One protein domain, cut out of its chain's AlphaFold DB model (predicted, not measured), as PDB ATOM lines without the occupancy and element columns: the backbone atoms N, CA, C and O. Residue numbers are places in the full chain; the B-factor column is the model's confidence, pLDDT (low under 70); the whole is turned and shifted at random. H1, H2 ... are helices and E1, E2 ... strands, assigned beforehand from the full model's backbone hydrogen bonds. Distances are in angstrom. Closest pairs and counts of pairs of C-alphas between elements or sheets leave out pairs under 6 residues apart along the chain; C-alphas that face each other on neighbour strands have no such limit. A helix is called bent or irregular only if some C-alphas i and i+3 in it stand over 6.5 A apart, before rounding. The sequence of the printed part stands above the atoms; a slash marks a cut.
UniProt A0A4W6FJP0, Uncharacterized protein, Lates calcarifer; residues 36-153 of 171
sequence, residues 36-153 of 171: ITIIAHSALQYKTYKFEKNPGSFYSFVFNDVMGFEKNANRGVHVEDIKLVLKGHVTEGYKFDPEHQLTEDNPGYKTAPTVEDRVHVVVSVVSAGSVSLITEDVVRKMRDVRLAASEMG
ATOM      1  N   ILE A  36     -25.561  -5.420 -45.402       71.31
ATOM      2  CA  ILE A  36     -24.158  -5.782 -45.624       71.31
ATOM      3  C   ILE A  36     -23.290  -5.045 -44.608       71.31
ATOM      4  O   ILE A  36     -23.445  -3.835 -44.427       71.31
ATOM      5  N   THR A  37     -22.387  -5.773 -43.957       66.19
ATOM      6  CA  THR A  37     -21.386  -5.202 -43.054       66.19
ATOM      7  C   THR A  37     -20.026  -5.280 -43.727       66.19
ATOM      8  O   THR A  37     -19.543  -6.368 -44.020       66.19
ATOM      9  N   ILE A  38     -19.394  -4.129 -43.964       65.44
ATOM     10  CA  ILE A  38     -18.021  -4.068 -44.480       65.44
ATOM     11  C   ILE A  38     -17.086  -3.898 -43.281       65.44
ATOM     12  O   ILE A  38     -17.042  -2.814 -42.691       65.44
ATOM     13  N   ILE A  39     -16.373  -4.965 -42.904       60.97
ATOM     14  CA  ILE A  39     -15.391  -4.965 -41.808       60.97
ATOM     15  C   ILE A  39     -13.988  -4.933 -42.404       60.97
ATOM     16  O   ILE A  39     -13.602  -5.828 -43.145       60.97
ATOM     17  N   ALA A  40     -13.187  -3.942 -42.021       58.59
ATOM     18  CA  ALA A  40     -11.864  -3.679 -42.590       58.59
ATOM     19  C   ALA A  40     -10.778  -4.765 -42.366       58.59
ATOM     20  O   ALA A  40      -9.628  -4.495 -42.700       58.59
ATOM     21  N   HIS A  41     -11.054  -5.943 -41.774       54.31
ATOM     22  CA  HIS A  41      -9.944  -6.821 -41.358       54.31
ATOM     23  C   HIS A  41     -10.149  -8.351 -41.239       54.31
ATOM     24  O   HIS A  41      -9.213  -9.004 -40.781       54.31
ATOM     25  N   SER A  42     -11.279  -8.991 -41.589       52.22
ATOM     26  CA  SER A  42     -11.369 -10.448 -41.288       52.22
ATOM     27  C   SER A  42     -12.245 -11.361 -42.140       52.22
ATOM     28  O   SER A  42     -12.095 -12.577 -42.024       52.22
ATOM     29  N   ALA A  43     -13.141 -10.861 -42.983       60.75
ATOM     30  CA  ALA A  43     -13.895 -11.748 -43.864       60.75
ATOM     31  C   ALA A  43     -13.083 -12.014 -45.140       60.75
ATOM     32  O   ALA A  43     -12.734 -11.084 -45.851       60.75
ATOM     33  N   LEU A  44     -12.760 -13.274 -45.434       73.25
ATOM     34  CA  LEU A  44     -12.171 -13.674 -46.728       73.25
ATOM     35  C   LEU A  44     -13.238 -14.140 -47.728       73.25
ATOM     36  O   LEU A  44     -12.944 -14.377 -48.896       73.25
ATOM     37  N   GLN A  45     -14.477 -14.308 -47.263       86.06
ATOM     38  CA  GLN A  45     -15.572 -14.857 -48.050       86.06
ATOM     39  C   GLN A  45     -16.892 -14.157 -47.742       86.06
ATOM     40  O   GLN A  45     -17.094 -13.666 -46.632       86.06
ATOM     41  N   TYR A  46     -17.792 -14.164 -48.719       89.88
ATOM     42  CA  TYR A  46     -19.172 -13.738 -48.576       89.88
ATOM     43  C   TYR A  46     -19.933 -14.728 -47.697       89.88
ATOM     44  O   TYR A  46     -19.997 -15.919 -48.017       89.88
ATOM     45  N   LYS A  47     -20.490 -14.249 -46.583       87.88
ATOM     46  CA  LYS A  47     -21.196 -15.106 -45.628       87.88
ATOM     47  C   LYS A  47     -22.487 -14.481 -45.132       87.88
ATOM     48  O   LYS A  47     -22.482 -13.358 -44.636       87.88
ATOM     49  N   THR A  48     -23.570 -15.246 -45.181       88.38
ATOM     50  CA  THR A  48     -24.889 -14.823 -44.713       88.38
ATOM     51  C   THR A  48     -25.146 -15.317 -43.289       88.38
ATOM     52  O   THR A  48     -25.148 -16.514 -43.006       88.38
ATOM     53  N   TYR A  49     -25.451 -14.394 -42.386       83.75
ATOM     54  CA  TYR A  49     -25.861 -14.649 -41.013       83.75
ATOM     55  C   TYR A  49     -27.365 -14.432 -40.863       83.75
ATOM     56  O   TYR A  49     -27.901 -13.365 -41.176       83.75
ATOM     57  N   LYS A  50     -28.041 -15.460 -40.347       85.19
ATOM     58  CA  LYS A  50     -29.455 -15.417 -39.966       85.19
ATOM     59  C   LYS A  50     -29.555 -15.448 -38.450       85.19
ATOM     60  O   LYS A  50     -28.804 -16.167 -37.798       85.19
ATOM     61  N   PHE A  51     -30.502 -14.698 -37.906       80.44
ATOM     62  CA  PHE A  51     -30.722 -14.628 -36.467       80.44
ATOM     63  C   PHE A  51     -31.991 -15.391 -36.115       80.44
ATOM     64  O   PHE A  51     -33.045 -15.152 -36.711       80.44
ATOM     65  N   GLU A  52     -31.887 -16.321 -35.171       84.88
ATOM     66  CA  GLU A  52     -33.054 -17.028 -34.652       84.88
ATOM     67  C   GLU A  52     -33.916 -16.076 -33.822       84.88
ATOM     68  O   GLU A  52     -33.417 -15.293 -33.012       84.88
ATOM     69  N   LYS A  53     -35.229 -16.140 -34.045       81.50
ATOM     70  CA  LYS A  53     -36.227 -15.424 -33.245       81.50
ATOM     71  C   LYS A  53     -36.805 -16.334 -32.162       81.50
ATOM     72  O   LYS A  53     -36.955 -15.912 -31.024       81.50
ATOM     73  N   ASN A  54     -37.123 -17.569 -32.543       86.25
ATOM     74  CA  ASN A  54     -37.547 -18.674 -31.680       86.25
ATOM     75  C   ASN A  54     -36.969 -19.974 -32.262       86.25
ATOM     76  O   ASN A  54     -36.666 -19.978 -33.459       86.25
ATOM     77  N   PRO A  55     -36.905 -21.082 -31.501       88.12
ATOM     78  CA  PRO A  55     -36.435 -22.367 -32.017       88.12
ATOM     79  C   PRO A  55     -37.127 -22.743 -33.337       88.12
ATOM     80  O   PRO A  55     -38.354 -22.832 -33.401       88.12
ATOM     81  N   GLY A  56     -36.345 -22.904 -34.406       84.88
ATOM     82  CA  GLY A  56     -36.850 -23.233 -35.746       84.88
ATOM     83  C   GLY A  56     -37.415 -22.063 -36.565       84.88
ATOM     84  O   GLY A  56     -37.945 -22.292 -37.649       84.88
ATOM     85  N   SER A  57     -37.308 -20.812 -36.096       86.81
ATOM     86  CA  SER A  57     -37.752 -19.617 -36.832       86.81
ATOM     87  C   SER A  57     -36.708 -18.500 -36.813       86.81
ATOM     88  O   SER A  57     -36.063 -18.246 -35.796       86.81
ATOM     89  N   PHE A  58     -36.580 -17.784 -37.930       83.56
ATOM     90  CA  PHE A  58     -35.596 -16.714 -38.103       83.56
ATOM     91  C   PHE A  58     -36.269 -15.355 -38.270       83.56
ATOM     92  O   PHE A  58     -37.417 -15.257 -38.716       83.56
ATOM     93  N   TYR A  59     -35.534 -14.295 -37.944       80.25
ATOM     94  CA  TYR A  59     -35.894 -12.962 -38.403       80.25
ATOM     95  C   TYR A  59     -35.897 -12.908 -39.932       80.25
ATOM     96  O   TYR A  59     -35.136 -13.597 -40.609       80.25
ATOM     97  N   SER A  60     -36.763 -12.061 -40.477       74.56
ATOM     98  CA  SER A  60     -36.907 -11.867 -41.921       74.56
ATOM     99  C   SER A  60     -35.803 -10.984 -42.531       74.56
ATOM    100  O   SER A  60     -35.832 -10.694 -43.719       74.56
ATOM    101  N   PHE A  61     -34.815 -10.576 -41.727       77.00
ATOM    102  CA  PHE A  61     -33.611  -9.885 -42.173       77.00
ATOM    103  C   PHE A  61     -32.381 -10.776 -41.998       77.00
ATOM    104  O   PHE A  61     -32.330 -11.634 -41.112       77.00
ATOM    105  N   VAL A  62     -31.366 -10.540 -42.825       82.06
ATOM    106  CA  VAL A  62     -30.077 -11.238 -42.739       82.06
ATOM    107  C   VAL A  62     -28.922 -10.254 -42.856       82.06
ATOM    108  O   VAL A  62     -29.065  -9.176 -43.437       82.06
ATOM    109  N   PHE A  63     -27.778 -10.640 -42.302       82.50
ATOM    110  CA  PHE A  63     -26.542  -9.875 -42.392       82.50
ATOM    111  C   PHE A  63     -25.563 -10.605 -43.287       82.50
ATOM    112  O   PHE A  63     -25.238 -11.757 -43.029       82.50
ATOM    113  N   ASN A  64     -25.075  -9.933 -44.314       85.06
ATOM    114  CA  ASN A  64     -24.024 -10.449 -45.163       85.06
ATOM    115  C   ASN A  64     -22.701  -9.813 -44.747       85.06
ATOM    116  O   ASN A  64     -22.571  -8.588 -44.716       85.06
ATOM    117  N   ASP A  65     -21.737 -10.653 -44.418       83.50
ATOM    118  CA  ASP A  65     -20.368 -10.263 -44.123       83.50
ATOM    119  C   ASP A  65     -19.530 -10.389 -45.396       83.50
ATOM    120  O   ASP A  65     -19.660 -11.361 -46.147       83.50
ATOM    121  N   VAL A  66     -18.708  -9.376 -45.654       85.44
ATOM    122  CA  VAL A  66     -17.855  -9.268 -46.841       85.44
ATOM    123  C   VAL A  66     -16.454  -8.855 -46.459       85.44
ATOM    124  O   VAL A  66     -16.238  -8.199 -45.439       85.44
ATOM    125  N   MET A  67     -15.504  -9.189 -47.332       83.88
ATOM    126  CA  MET A  67     -14.135  -8.723 -47.187       83.88
ATOM    127  C   MET A  67     -14.072  -7.195 -47.109       83.88
ATOM    128  O   MET A  67     -14.818  -6.477 -47.772       83.88
ATOM    129  N   GLY A  68     -13.188  -6.703 -46.244       82.44
ATOM    130  CA  GLY A  68     -12.967  -5.281 -46.032       82.44
ATOM    131  C   GLY A  68     -12.147  -4.628 -47.133       82.44
ATOM    132  O   GLY A  68     -11.472  -5.290 -47.920       82.44
ATOM    133  N   PHE A  69     -12.156  -3.298 -47.144       83.94
ATOM    134  CA  PHE A  69     -11.190  -2.533 -47.921       83.94
ATOM    135  C   PHE A  69      -9.835  -2.501 -47.223       83.94
ATOM    136  O   PHE A  69      -9.765  -2.320 -46.009       83.94
ATOM    137  N   GLU A  70      -8.767  -2.566 -48.011       79.38
ATOM    138  CA  GLU A  70      -7.408  -2.341 -47.531       79.38
ATOM    139  C   GLU A  70      -6.730  -1.179 -48.266       79.38
ATOM    140  O   GLU A  70      -7.141  -0.750 -49.348       79.38
ATOM    141  N   LYS A  71      -5.663  -0.665 -47.641       69.38
ATOM    142  CA  LYS A  71      -4.824   0.426 -48.155       69.38
ATOM    143  C   LYS A  71      -4.102   0.064 -49.457       69.38
ATOM    144  O   LYS A  71      -3.847   0.949 -50.270       69.38
ATOM    145  N   ASN A  72      -3.722  -1.200 -49.623       69.06
ATOM    146  CA  ASN A  72      -2.953  -1.653 -50.778       69.06
ATOM    147  C   ASN A  72      -3.906  -2.024 -51.917       69.06
ATOM    148  O   ASN A  72      -4.893  -2.709 -51.683       69.06
ATOM    149  N   ALA A  73      -3.593  -1.603 -53.145       60.59
ATOM    150  CA  ALA A  73      -4.462  -1.811 -54.308       60.59
ATOM    151  C   ALA A  73      -4.757  -3.294 -54.611       60.59
ATOM    152  O   ALA A  73      -5.833  -3.589 -55.114       60.59
ATOM    153  N   ASN A  74      -3.845  -4.198 -54.240       66.75
ATOM    154  CA  ASN A  74      -3.955  -5.648 -54.455       66.75
ATOM    155  C   ASN A  74      -4.353  -6.385 -53.165       66.75
ATOM    156  O   ASN A  74      -3.919  -7.509 -52.915       66.75
ATOM    157  N   ARG A  75      -5.052  -5.703 -52.254       77.50
ATOM    158  CA  ARG A  75      -5.571  -6.293 -51.022       77.50
ATOM    159  C   ARG A  75      -6.965  -5.766 -50.726       77.50
ATOM    160  O   ARG A  75      -7.301  -4.626 -51.054       77.50
ATOM    161  N   GLY A  76      -7.744  -6.581 -50.024       84.31
ATOM    162  CA  GLY A  76      -9.133  -6.263 -49.730       84.31
ATOM    163  C   GLY A  76     -10.056  -6.499 -50.920       84.31
ATOM    164  O   GLY A  76      -9.641  -6.932 -51.991       84.31
ATOM    165  N   VAL A  77     -11.329  -6.197 -50.703       89.38
ATOM    166  CA  VAL A  77     -12.379  -6.366 -51.706       89.38
ATOM    167  C   VAL A  77     -12.324  -5.287 -52.787       89.38
ATOM    168  O   VAL A  77     -12.075  -4.107 -52.503       89.38
ATOM    169  N   HIS A  78     -12.643  -5.658 -54.028       91.50
ATOM    170  CA  HIS A  78     -12.890  -4.682 -55.081       91.50
ATOM    171  C   HIS A  78     -14.238  -3.977 -54.881       91.50
ATOM    172  O   HIS A  78     -15.242  -4.574 -54.494       91.50
ATOM    173  N   VAL A  79     -14.292  -2.682 -55.201       91.00
ATOM    174  CA  VAL A  79     -15.548  -1.908 -55.158       91.00
ATOM    175  C   VAL A  79     -16.603  -2.511 -56.091       91.00
ATOM    176  O   VAL A  79     -17.783  -2.531 -55.739       91.00
ATOM    177  N   GLU A  80     -16.192  -3.027 -57.251       93.19
ATOM    178  CA  GLU A  80     -17.101  -3.667 -58.206       93.19
ATOM    179  C   GLU A  80     -17.709  -4.958 -57.651       93.19
ATOM    180  O   GLU A  80     -18.920  -5.147 -57.768       93.19
ATOM    181  N   ASP A  81     -16.939  -5.770 -56.924       93.19
ATOM    182  CA  ASP A  81     -17.471  -6.965 -56.261       93.19
ATOM    183  C   ASP A  81     -18.516  -6.588 -55.209       93.19
ATOM    184  O   ASP A  81     -19.580  -7.199 -55.141       93.19
ATOM    185  N   ILE A  82     -18.284  -5.521 -54.435       90.88
ATOM    186  CA  ILE A  82     -19.300  -5.014 -53.503       90.88
ATOM    187  C   ILE A  82     -20.551  -4.551 -54.252       90.88
ATOM    188  O   ILE A  82     -21.659  -4.848 -53.814       90.88
ATOM    189  N   LYS A  83     -20.428  -3.884 -55.404       92.38
ATOM    190  CA  LYS A  83     -21.600  -3.524 -56.222       92.38
ATOM    191  C   LYS A  83     -22.355  -4.762 -56.712       92.38
ATOM    192  O   LYS A  83     -23.584  -4.727 -56.753       92.38
ATOM    193  N   LEU A  84     -21.662  -5.849 -57.048       94.31
ATOM    194  CA  LEU A  84     -22.293  -7.129 -57.376       94.31
ATOM    195  C   LEU A  84     -23.015  -7.727 -56.166       94.31
ATOM    196  O   LEU A  84     -24.158  -8.164 -56.311       94.31
ATOM    197  N   VAL A  85     -22.419  -7.664 -54.969       92.06
ATOM    198  CA  VAL A  85     -23.088  -8.071 -53.721       92.06
ATOM    199  C   VAL A  85     -24.365  -7.261 -53.515       92.06
ATOM    200  O   VAL A  85     -25.425  -7.831 -53.266       92.06
ATOM    201  N   LEU A  86     -24.300  -5.938 -53.676       89.62
ATOM    202  CA  LEU A  86     -25.461  -5.065 -53.507       89.62
ATOM    203  C   LEU A  86     -26.604  -5.418 -54.474       89.62
ATOM    204  O   LEU A  86     -27.773  -5.399 -54.087       89.62
ATOM    205  N   LYS A  87     -26.266  -5.808 -55.707       91.06
ATOM    206  CA  LYS A  87     -27.215  -6.270 -56.732       91.06
ATOM    207  C   LYS A  87     -27.691  -7.718 -56.540       91.06
ATOM    208  O   LYS A  87     -28.602  -8.142 -57.248       91.06
ATOM    209  N   GLY A  88     -27.115  -8.462 -55.595       91.50
ATOM    210  CA  GLY A  88     -27.459  -9.856 -55.305       91.50
ATOM    211  C   GLY A  88     -26.761 -10.894 -56.190       91.50
ATOM    212  O   GLY A  88     -27.169 -12.053 -56.203       91.50
ATOM    213  N   HIS A  89     -25.721 -10.503 -56.930       95.50
ATOM    214  CA  HIS A  89     -25.016 -11.358 -57.889       95.50
ATOM    215  C   HIS A  89     -23.922 -12.243 -57.264       95.50
ATOM    216  O   HIS A  89     -23.206 -12.913 -57.997       95.50
ATOM    217  N   VAL A  90     -23.772 -12.272 -55.938       94.62
ATOM    218  CA  VAL A  90     -22.722 -13.054 -55.259       94.62
ATOM    219  C   VAL A  90     -23.341 -14.198 -54.465       94.62
ATOM    220  O   VAL A  90     -24.321 -14.005 -53.741       94.62
ATOM    221  N   THR A  91     -22.787 -15.400 -54.615       93.69
ATOM    222  CA  THR A  91     -23.269 -16.612 -53.942       93.69
ATOM    223  C   THR A  91     -22.602 -16.835 -52.583       93.69
ATOM    224  O   THR A  91     -21.463 -16.429 -52.344       93.69
ATOM    225  N   GLU A  92     -23.329 -17.484 -51.666       92.75
ATOM    226  CA  GLU A  92     -22.835 -17.848 -50.331       92.75
ATOM    227  C   GLU A  92     -21.514 -18.627 -50.417       92.75
ATOM    228  O   GLU A  92     -21.401 -19.594 -51.169       92.75
ATOM    229  N   GLY A  93     -20.526 -18.226 -49.616       90.62
ATOM    230  CA  GLY A  93     -19.214 -18.868 -49.569       90.62
ATOM    231  C   GLY A  93     -18.236 -18.418 -50.658       90.62
ATOM    232  O   GLY A  93     -17.107 -18.914 -50.673       90.62
ATOM    233  N   TYR A  94     -18.615 -17.481 -51.537       93.00
ATOM    234  CA  TYR A  94     -17.684 -16.895 -52.504       93.00
ATOM    235  C   TYR A  94     -16.476 -16.274 -51.796       93.00
ATOM    236  O   TYR A  94     -16.645 -15.482 -50.870       93.00
ATOM    237  N   LYS A  95     -15.262 -16.617 -52.232       91.75
ATOM    238  CA  LYS A  95     -14.013 -16.051 -51.712       91.75
ATOM    239  C   LYS A  95     -13.589 -14.887 -52.592       91.75
ATOM    240  O   LYS A  95     -13.420 -15.079 -53.791       91.75
ATOM    241  N   PHE A  96     -13.412 -13.717 -51.989       88.75
ATOM    242  CA  PHE A  96     -12.982 -12.527 -52.715       88.75
ATOM    243  C   PHE A  96     -11.520 -12.679 -53.135       88.75
ATOM    244  O   PHE A  96     -10.674 -13.024 -52.305       88.75
ATOM    245  N   ASP A  97     -11.245 -12.430 -54.412       89.00
ATOM    246  CA  ASP A  97      -9.895 -12.389 -54.959       89.00
ATOM    247  C   ASP A  97      -9.445 -10.916 -55.042       89.00
ATOM    248  O   ASP A  97     -10.062 -10.131 -55.757       89.00
ATOM    249  N   PRO A  98      -8.406 -10.501 -54.296       86.00
ATOM    250  CA  PRO A  98      -7.895  -9.132 -54.363       86.00
ATOM    251  C   PRO A  98      -7.177  -8.777 -55.672       86.00
ATOM    252  O   PRO A  98      -6.838  -7.609 -55.879       86.00
ATOM    253  N   GLU A  99      -6.845  -9.775 -56.496       87.25
ATOM    254  CA  GLU A  99      -6.178  -9.591 -57.787       87.25
ATOM    255  C   GLU A  99      -7.178  -9.549 -58.949       87.25
ATOM    256  O   GLU A  99      -6.934  -8.854 -59.940       87.25
ATOM    257  N   HIS A 100      -8.307 -10.254 -58.826       89.69
ATOM    258  CA  HIS A 100      -9.296 -10.397 -59.893       89.69
ATOM    259  C   HIS A 100     -10.715 -10.121 -59.399       89.69
ATOM    260  O   HIS A 100     -11.214 -10.752 -58.473       89.69
ATOM    261  N   GLN A 101     -11.406  -9.228 -60.103       92.00
ATOM    262  CA  GLN A 101     -12.826  -8.965 -59.875       92.00
ATOM    263  C   GLN A 101     -13.677 -10.174 -60.260       92.00
ATOM    264  O   GLN A 101     -13.360 -10.896 -61.209       92.00
ATOM    265  N   LEU A 102     -14.803 -10.340 -59.569       94.44
ATOM    266  CA  LEU A 102     -15.809 -11.330 -59.918       94.44
ATOM    267  C   LEU A 102     -16.454 -10.983 -61.270       94.44
ATOM    268  O   LEU A 102     -17.008  -9.899 -61.458       94.44
ATOM    269  N   THR A 103     -16.444 -11.939 -62.192       94.75
ATOM    270  CA  THR A 103     -17.088 -11.863 -63.507       94.75
ATOM    271  C   THR A 103     -18.190 -12.910 -63.650       94.75
ATOM    272  O   THR A 103     -18.319 -13.822 -62.833       94.75
ATOM    273  N   GLU A 104     -18.998 -12.794 -64.707       93.38
ATOM    274  CA  GLU A 104     -20.145 -13.686 -64.932       93.38
ATOM    275  C   GLU A 104     -19.756 -15.152 -65.166       93.38
ATOM    276  O   GLU A 104     -20.537 -16.050 -64.859       93.38
ATOM    277  N   ASP A 105     -18.539 -15.391 -65.661       92.00
ATOM    278  CA  ASP A 105     -17.999 -16.728 -65.923       92.00
ATOM    279  C   ASP A 105     -17.499 -17.427 -64.647       92.00
ATOM    280  O   ASP A 105     -17.140 -18.608 -64.664       92.00
ATOM    281  N   ASN A 106     -17.424 -16.711 -63.521       92.62
ATOM    282  CA  ASN A 106     -16.929 -17.277 -62.276       92.62
ATOM    283  C   ASN A 106     -18.022 -18.060 -61.526       92.62
ATOM    284  O   ASN A 106     -19.161 -17.608 -61.424       92.62
ATOM    285  N   PRO A 107     -17.673 -19.177 -60.860       88.44
ATOM    286  CA  PRO A 107     -18.631 -19.997 -60.104       88.44
ATOM    287  C   PRO A 107     -19.268 -19.276 -58.897       88.44
ATOM    288  O   PRO A 107     -20.257 -19.751 -58.343       88.44
ATOM    289  N   GLY A 108     -18.704 -18.140 -58.475       91.25
ATOM    290  CA  GLY A 108     -19.252 -17.275 -57.424       91.25
ATOM    291  C   GLY A 108     -20.346 -16.310 -57.889       91.25
ATOM    292  O   GLY A 108     -20.967 -15.654 -57.050       91.25
ATOM    293  N   TYR A 109     -20.579 -16.205 -59.202       96.06
ATOM    294  CA  TYR A 109     -21.535 -15.272 -59.783       96.06
ATOM    295  C   TYR A 109     -22.930 -15.888 -59.908       96.06
ATOM    296  O   TYR A 109     -23.121 -16.999 -60.400       96.06
ATOM    297  N   LYS A 110     -23.941 -15.133 -59.484       95.62
ATOM    298  CA  LYS A 110     -25.356 -15.471 -59.623       95.62
ATOM    299  C   LYS A 110     -25.945 -14.689 -60.789       95.62
ATOM    300  O   LYS A 110     -26.219 -13.503 -60.655       95.62
ATOM    301  N   THR A 111     -26.207 -15.355 -61.909       94.62
ATOM    302  CA  THR A 111     -26.663 -14.711 -63.157       94.62
ATOM    303  C   THR A 111     -27.992 -13.964 -63.024       94.62
ATOM    304  O   THR A 111     -28.142 -12.865 -63.547       94.62
ATOM    305  N   ALA A 112     -28.961 -14.532 -62.301       92.50
ATOM    306  CA  ALA A 112     -30.307 -13.975 -62.170       92.50
ATOM    307  C   ALA A 112     -30.679 -13.768 -60.689       92.50
ATOM    308  O   ALA A 112     -31.298 -14.645 -60.077       92.50
ATOM    309  N   PRO A 113     -30.279 -12.641 -60.071       90.69
ATOM    310  CA  PRO A 113     -30.637 -12.326 -58.698       90.69
ATOM    311  C   PRO A 113     -32.113 -11.943 -58.583       90.69
ATOM    312  O   PRO A 113     -32.659 -11.192 -59.393       90.69
ATOM    313  N   THR A 114     -32.756 -12.438 -57.533       86.56
ATOM    314  CA  THR A 114     -34.107 -12.044 -57.131       86.56
ATOM    315  C   THR A 114     -34.076 -10.720 -56.363       86.56
ATOM    316  O   THR A 114     -33.017 -10.222 -55.979       86.56
ATOM    317  N   VAL A 115     -35.246 -10.135 -56.096       80.25
ATOM    318  CA  VAL A 115     -35.346  -8.931 -55.251       80.25
ATOM    319  C   VAL A 115     -34.819  -9.206 -53.837       80.25
ATOM    320  O   VAL A 115     -34.132  -8.364 -53.268       80.25
ATOM    321  N   GLU A 116     -35.051 -10.410 -53.309       80.19
ATOM    322  CA  GLU A 116     -34.571 -10.840 -51.990       80.19
ATOM    323  C   GLU A 116     -33.051 -11.039 -51.943       80.19
ATOM    324  O   GLU A 116     -32.453 -11.064 -50.869       80.19
ATOM    325  N   ASP A 117     -32.394 -11.199 -53.093       85.62
ATOM    326  CA  ASP A 117     -30.937 -11.302 -53.161       85.62
ATOM    327  C   ASP A 117     -30.243  -9.956 -52.972       85.62
ATOM    328  O   ASP A 117     -29.096  -9.926 -52.529       85.62
ATOM    329  N   ARG A 118     -30.945  -8.854 -53.248       86.38
ATOM    330  CA  ARG A 118     -30.388  -7.503 -53.201       86.38
ATOM    331  C   ARG A 118     -30.190  -7.025 -51.771       86.38
ATOM    332  O   ARG A 118     -30.979  -7.308 -50.867       86.38
ATOM    333  N   VAL A 119     -29.135  -6.245 -51.573       82.62
ATOM    334  CA  VAL A 119     -28.873  -5.578 -50.299       82.62
ATOM    335  C   VAL A 119     -29.742  -4.334 -50.197       82.62
ATOM    336  O   VAL A 119     -29.812  -3.532 -51.124       82.62
ATOM    337  N   HIS A 120     -30.386  -4.174 -49.046       76.12
ATOM    338  CA  HIS A 120     -31.296  -3.062 -48.775       76.12
ATOM    339  C   HIS A 120     -30.633  -1.988 -47.910       76.12
ATOM    340  O   HIS A 120     -30.966  -0.811 -48.013       76.12
ATOM    341  N   VAL A 121     -29.688  -2.384 -47.054       77.19
ATOM    342  CA  VAL A 121     -29.001  -1.486 -46.122       77.19
ATOM    343  C   VAL A 121     -27.504  -1.785 -46.131       77.19
ATOM    344  O   VAL A 121     -27.085  -2.940 -46.057       77.19
ATOM    345  N   VAL A 122     -26.685  -0.735 -46.190       77.88
ATOM    346  CA  VAL A 122     -25.222  -0.833 -46.120       77.88
ATOM    347  C   VAL A 122     -24.728  -0.248 -44.812       77.88
ATOM    348  O   VAL A 122     -25.001   0.911 -44.506       77.88
ATOM    349  N   VAL A 123     -23.966  -1.042 -44.063       77.75
ATOM    350  CA  VAL A 123     -23.302  -0.627 -42.829       77.75
ATOM    351  C   VAL A 123     -21.795  -0.735 -43.036       77.75
ATOM    352  O   VAL A 123     -21.251  -1.798 -43.326       77.75
ATOM    353  N   SER A 124     -21.098   0.387 -42.893       73.00
ATOM    354  CA  SER A 124     -19.636   0.419 -42.929       73.00
ATOM    355  C   SER A 124     -19.101   0.578 -41.514       73.00
ATOM    356  O   SER A 124     -19.448   1.542 -40.833       73.00
ATOM    357  N   VAL A 125     -18.256  -0.356 -41.080       73.81
ATOM    358  CA  VAL A 125     -17.692  -0.363 -39.728       73.81
ATOM    359  C   VAL A 125     -16.194  -0.136 -39.820       73.81
ATOM    360  O   VAL A 125     -15.489  -0.845 -40.536       73.81
ATOM    361  N   VAL A 126     -15.697   0.844 -39.067       68.88
ATOM    362  CA  VAL A 126     -14.261   1.083 -38.939       68.88
ATOM    363  C   VAL A 126     -13.865   0.998 -37.475       68.88
ATOM    364  O   VAL A 126     -14.497   1.621 -36.623       68.88
ATOM    365  N   SER A 127     -12.828   0.214 -37.179       68.44
ATOM    366  CA  SER A 127     -12.311   0.107 -35.815       68.44
ATOM    367  C   SER A 127     -11.689   1.435 -35.387       68.44
ATOM    368  O   SER A 127     -10.892   2.023 -36.119       68.44
ATOM    369  N   ALA A 128     -12.012   1.891 -34.174       66.62
ATOM    370  CA  ALA A 128     -11.428   3.101 -33.592       66.62
ATOM    371  C   ALA A 128      -9.889   3.019 -33.521       66.62
ATOM    372  O   ALA A 128      -9.201   4.011 -33.747       66.62
ATOM    373  N   GLY A 129      -9.345   1.817 -33.290       65.88
ATOM    374  CA  GLY A 129      -7.900   1.568 -33.274       65.88
ATOM    375  C   GLY A 129      -7.245   1.560 -34.660       65.88
ATOM    376  O   GLY A 129      -6.026   1.644 -34.755       65.88
ATOM    377  N   SER A 130      -8.034   1.483 -35.736       64.75
ATOM    378  CA  SER A 130      -7.553   1.481 -37.121       64.75
ATOM    379  C   SER A 130      -7.859   2.784 -37.861       64.75
ATOM    380  O   SER A 130      -7.664   2.846 -39.072       64.75
ATOM    381  N   VAL A 131      -8.343   3.828 -37.176       65.38
ATOM    382  CA  VAL A 131      -8.672   5.118 -37.813       65.38
ATOM    383  C   VAL A 131      -7.442   5.735 -38.480       65.38
ATOM    384  O   VAL A 131      -7.539   6.263 -39.581       65.38
ATOM    385  N   SER A 132      -6.265   5.578 -37.870       66.75
ATOM    386  CA  SER A 132      -4.974   5.991 -38.437       66.75
ATOM    387  C   SER A 132      -4.547   5.188 -39.676       66.75
ATOM    388  O   SER A 132      -3.651   5.618 -40.401       66.75
ATOM    389  N   LEU A 133      -5.174   4.035 -39.934       67.06
ATOM    390  CA  LEU A 133      -4.919   3.176 -41.097       67.06
ATOM    391  C   LEU A 133      -5.894   3.445 -42.255       67.06
ATOM    392  O   LEU A 133      -5.677   2.935 -43.357       67.06
ATOM    393  N   ILE A 134      -6.936   4.256 -42.034       75.25
ATOM    394  CA  ILE A 134      -7.848   4.690 -43.094       75.25
ATOM    395  C   ILE A 134      -7.096   5.651 -44.010       75.25
ATOM    396  O   ILE A 134      -6.775   6.778 -43.636       75.25
ATOM    397  N   THR A 135      -6.844   5.224 -45.241       82.56
ATOM    398  CA  THR A 135      -6.296   6.106 -46.271       82.56
ATOM    399  C   THR A 135      -7.395   6.811 -47.046       82.56
ATOM    400  O   THR A 135      -8.538   6.356 -47.090       82.56
ATOM    401  N   GLU A 136      -7.035   7.891 -47.737       83.88
ATOM    402  CA  GLU A 136      -7.941   8.563 -48.677       83.88
ATOM    403  C   GLU A 136      -8.505   7.606 -49.736       83.88
ATOM    404  O   GLU A 136      -9.645   7.767 -50.167       83.88
ATOM    405  N   ASP A 137      -7.736   6.588 -50.126       84.31
ATOM    406  CA  ASP A 137      -8.185   5.541 -51.041       84.31
ATOM    407  C   ASP A 137      -9.329   4.706 -50.451       84.31
ATOM    408  O   ASP A 137     -10.372   4.549 -51.086       84.31
ATOM    409  N   VAL A 138      -9.189   4.251 -49.201       82.25
ATOM    410  CA  VAL A 138     -10.251   3.528 -48.486       82.25
ATOM    411  C   VAL A 138     -11.493   4.413 -48.323       82.25
ATOM    412  O   VAL A 138     -12.607   3.958 -48.580       82.25
ATOM    413  N   VAL A 139     -11.324   5.701 -47.993       83.44
ATOM    414  CA  VAL A 139     -12.443   6.662 -47.913       83.44
ATOM    415  C   VAL A 139     -13.152   6.813 -49.261       83.44
ATOM    416  O   VAL A 139     -14.383   6.887 -49.302       83.44
ATOM    417  N   ARG A 140     -12.400   6.852 -50.366       87.75
ATOM    418  CA  ARG A 140     -12.957   6.926 -51.723       87.75
ATOM    419  C   ARG A 140     -13.769   5.675 -52.050       87.75
ATOM    420  O   ARG A 140     -14.934   5.802 -52.405       87.75
ATOM    421  N   LYS A 141     -13.220   4.482 -51.803       87.38
ATOM    422  CA  LYS A 141     -13.915   3.198 -52.003       87.38
ATOM    423  C   LYS A 141     -15.219   3.113 -51.201       87.38
ATOM    424  O   LYS A 141     -16.263   2.756 -51.742       87.38
ATOM    425  N   MET A 142     -15.194   3.520 -49.927       84.94
ATOM    426  CA  MET A 142     -16.399   3.596 -49.088       84.94
ATOM    427  C   MET A 142     -17.436   4.582 -49.649       84.94
ATOM    428  O   MET A 142     -18.637   4.306 -49.617       84.94
ATOM    429  N   ARG A 143     -16.991   5.733 -50.174       87.00
ATOM    430  CA  ARG A 143     -17.869   6.714 -50.823       87.00
ATOM    431  C   ARG A 143     -18.518   6.134 -52.078       87.00
ATOM    432  O   ARG A 143     -19.723   6.305 -52.234       87.00
ATOM    433  N   ASP A 144     -17.756   5.446 -52.918       90.19
ATOM    434  CA  ASP A 144     -18.249   4.866 -54.168       90.19
ATOM    435  C   ASP A 144     -19.302   3.785 -53.901       90.19
ATOM    436  O   ASP A 144     -20.363   3.784 -54.525       90.19
ATOM    437  N   VAL A 145     -19.075   2.928 -52.898       87.50
ATOM    438  CA  VAL A 145     -20.078   1.953 -52.440       87.50
ATOM    439  C   VAL A 145     -21.334   2.641 -51.918       87.50
ATOM    440  O   VAL A 145     -22.442   2.245 -52.277       87.50
ATOM    441  N   ARG A 146     -21.193   3.689 -51.095       85.62
ATOM    442  CA  ARG A 146     -22.343   4.442 -50.574       85.62
ATOM    443  C   ARG A 146     -23.161   5.075 -51.699       85.62
ATOM    444  O   ARG A 146     -24.389   5.066 -51.626       85.62
ATOM    445  N   LEU A 147     -22.506   5.631 -52.717       87.38
ATOM    446  CA  LEU A 147     -23.177   6.211 -53.880       87.38
ATOM    447  C   LEU A 147     -23.901   5.137 -54.692       87.38
ATOM    448  O   LEU A 147     -25.088   5.297 -54.952       87.38
ATOM    449  N   ALA A 148     -23.248   4.009 -54.980       87.19
ATOM    450  CA  ALA A 148     -23.886   2.887 -55.664       87.19
ATOM    451  C   ALA A 148     -25.114   2.375 -54.890       87.19
ATOM    452  O   ALA A 148     -26.185   2.195 -55.465       87.19
ATOM    453  N   ALA A 149     -24.994   2.202 -53.571       82.88
ATOM    454  CA  ALA A 149     -26.111   1.823 -52.709       82.88
ATOM    455  C   ALA A 149     -27.254   2.850 -52.757       82.88
ATOM    456  O   ALA A 149     -28.419   2.469 -52.811       82.88
ATOM    457  N   SER A 150     -26.930   4.145 -52.791       80.31
ATOM    458  CA  SER A 150     -27.923   5.223 -52.885       80.31
ATOM    459  C   SER A 150     -28.644   5.232 -54.236       80.31
ATOM    460  O   SER A 150     -29.851   5.446 -54.289       80.31
ATOM    461  N   GLU A 151     -27.929   4.962 -55.330       79.62
ATOM    462  CA  GLU A 151     -28.512   4.840 -56.672       79.62
ATOM    463  C   GLU A 151     -29.434   3.623 -56.789       79.62
ATOM    464  O   GLU A 151     -30.491   3.705 -57.416       79.62
ATOM    465  N   MET A 152     -29.069   2.517 -56.134       71.38
ATOM    466  CA  MET A 152     -29.912   1.324 -56.022       71.38
ATOM    467  C   MET A 152     -31.101   1.522 -55.065       71.38
ATOM    468  O   MET A 152     -32.103   0.823 -55.193       71.38
ATOM    469  N   GLY A 153     -31.006   2.489 -54.144       59.47
ATOM    470  CA  GLY A 153     -31.935   2.760 -53.042       59.47
ATOM    471  C   GLY A 153     -32.875   3.962 -53.220       59.47
ATOM    472  O   GLY A 153     -33.217   4.610 -52.231       59.47
TER     473      GLY A 153
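This is residues 36 to 153 of the 171 residues of an uncharacterized protein of Lates calcarifer (UniProt A0A4W6FJP0). A strongly twisted four-stranded sheet has two helices, H1 and H3, packed side by side; H1 covers the strand E1, while H3 runs past the edge strand E4. The hairpin E2 and E3 reaches toward one end of the domain, the short H2 lies toward the other, and residues 88 to 120, a long stretch with no named element, loop past H1 on the side away from H3. The printed part has 118 residues, with E1, E2, E3, H1, E4, H2 and H3 in that order along the chain. The sheet is mixed, in the order E2, E3, E1, E4, and the class is mixed, helices and strands. The whole is compact, with a radius of gyration of the C-alphas of 14.5 A and spans of 43 by 36 by 26 A.

Find C-alpha 36 at (-24.158, -5.782, -45.624), where E1, residues 36 to 39, begins. E2, residues 47 to 54, runs 21.8 A, and E3, residues 57 to 66, runs 24.6 A and bends by 75 degrees at residue 60. H1, residues 79 to 87, begins at C-alpha 79, (-15.548, -1.908, -55.158), and is 12.6 A long. E4, residues 121 to 125, measures 13.0 A. H2, residues 128 to 133, is irregular, with C-alphas 129 and 132 7.4 A apart. H3, residues 136 to 152, runs 24.3 A to C-alpha 152 at (-29.912, 1.324, -56.022).

Begin with the hairpin of E2 and E3, antiparallel, where N 49 and O 63 are 2.7 A apart, within hydrogen-bond range. E3 and E1 are parallel, with N 37 and O 64 at 2.9 A. E1 and E4 are parallel, with N 123 and O 36 at 2.9 A. E3, H1 and E4 form a split strand-helix-strand unit, two strands running the same way with E1 between them, and its crossover is right-handed. H1 is on the sheet at a height of 10.0 A and runs along the strands, at 10 degrees to E1 on the local plane. H1 and H3 touch, closest at the C-alphas of Val 79 and Lys 141, 6.2 A, with a shallow tilt of 24 degrees, the same way. H3 only grazes the sheet with residues 142 to 150; its closest C-alphas to E4 are those of Ala 149 and Val 122, 7.2 A. H2 is not on the sheet and is apart from H1. In H1 and H3 every O i to N i+4 pair is within hydrogen-bond range; in H2 it is 0 of 2, with 1 of 3 O i to N i+3 pairs.

Look at the C-alphas of Pro 55 and Glu 136 for the two farthest apart, 45.2 A. The printed part has no cut; the links E3 to H1 and H1 to E4 are long. The mean pLDDT of the printed part is 82.3, and residues 37 to 43, 71 to 74, 126 to 133 and 153 are under 70.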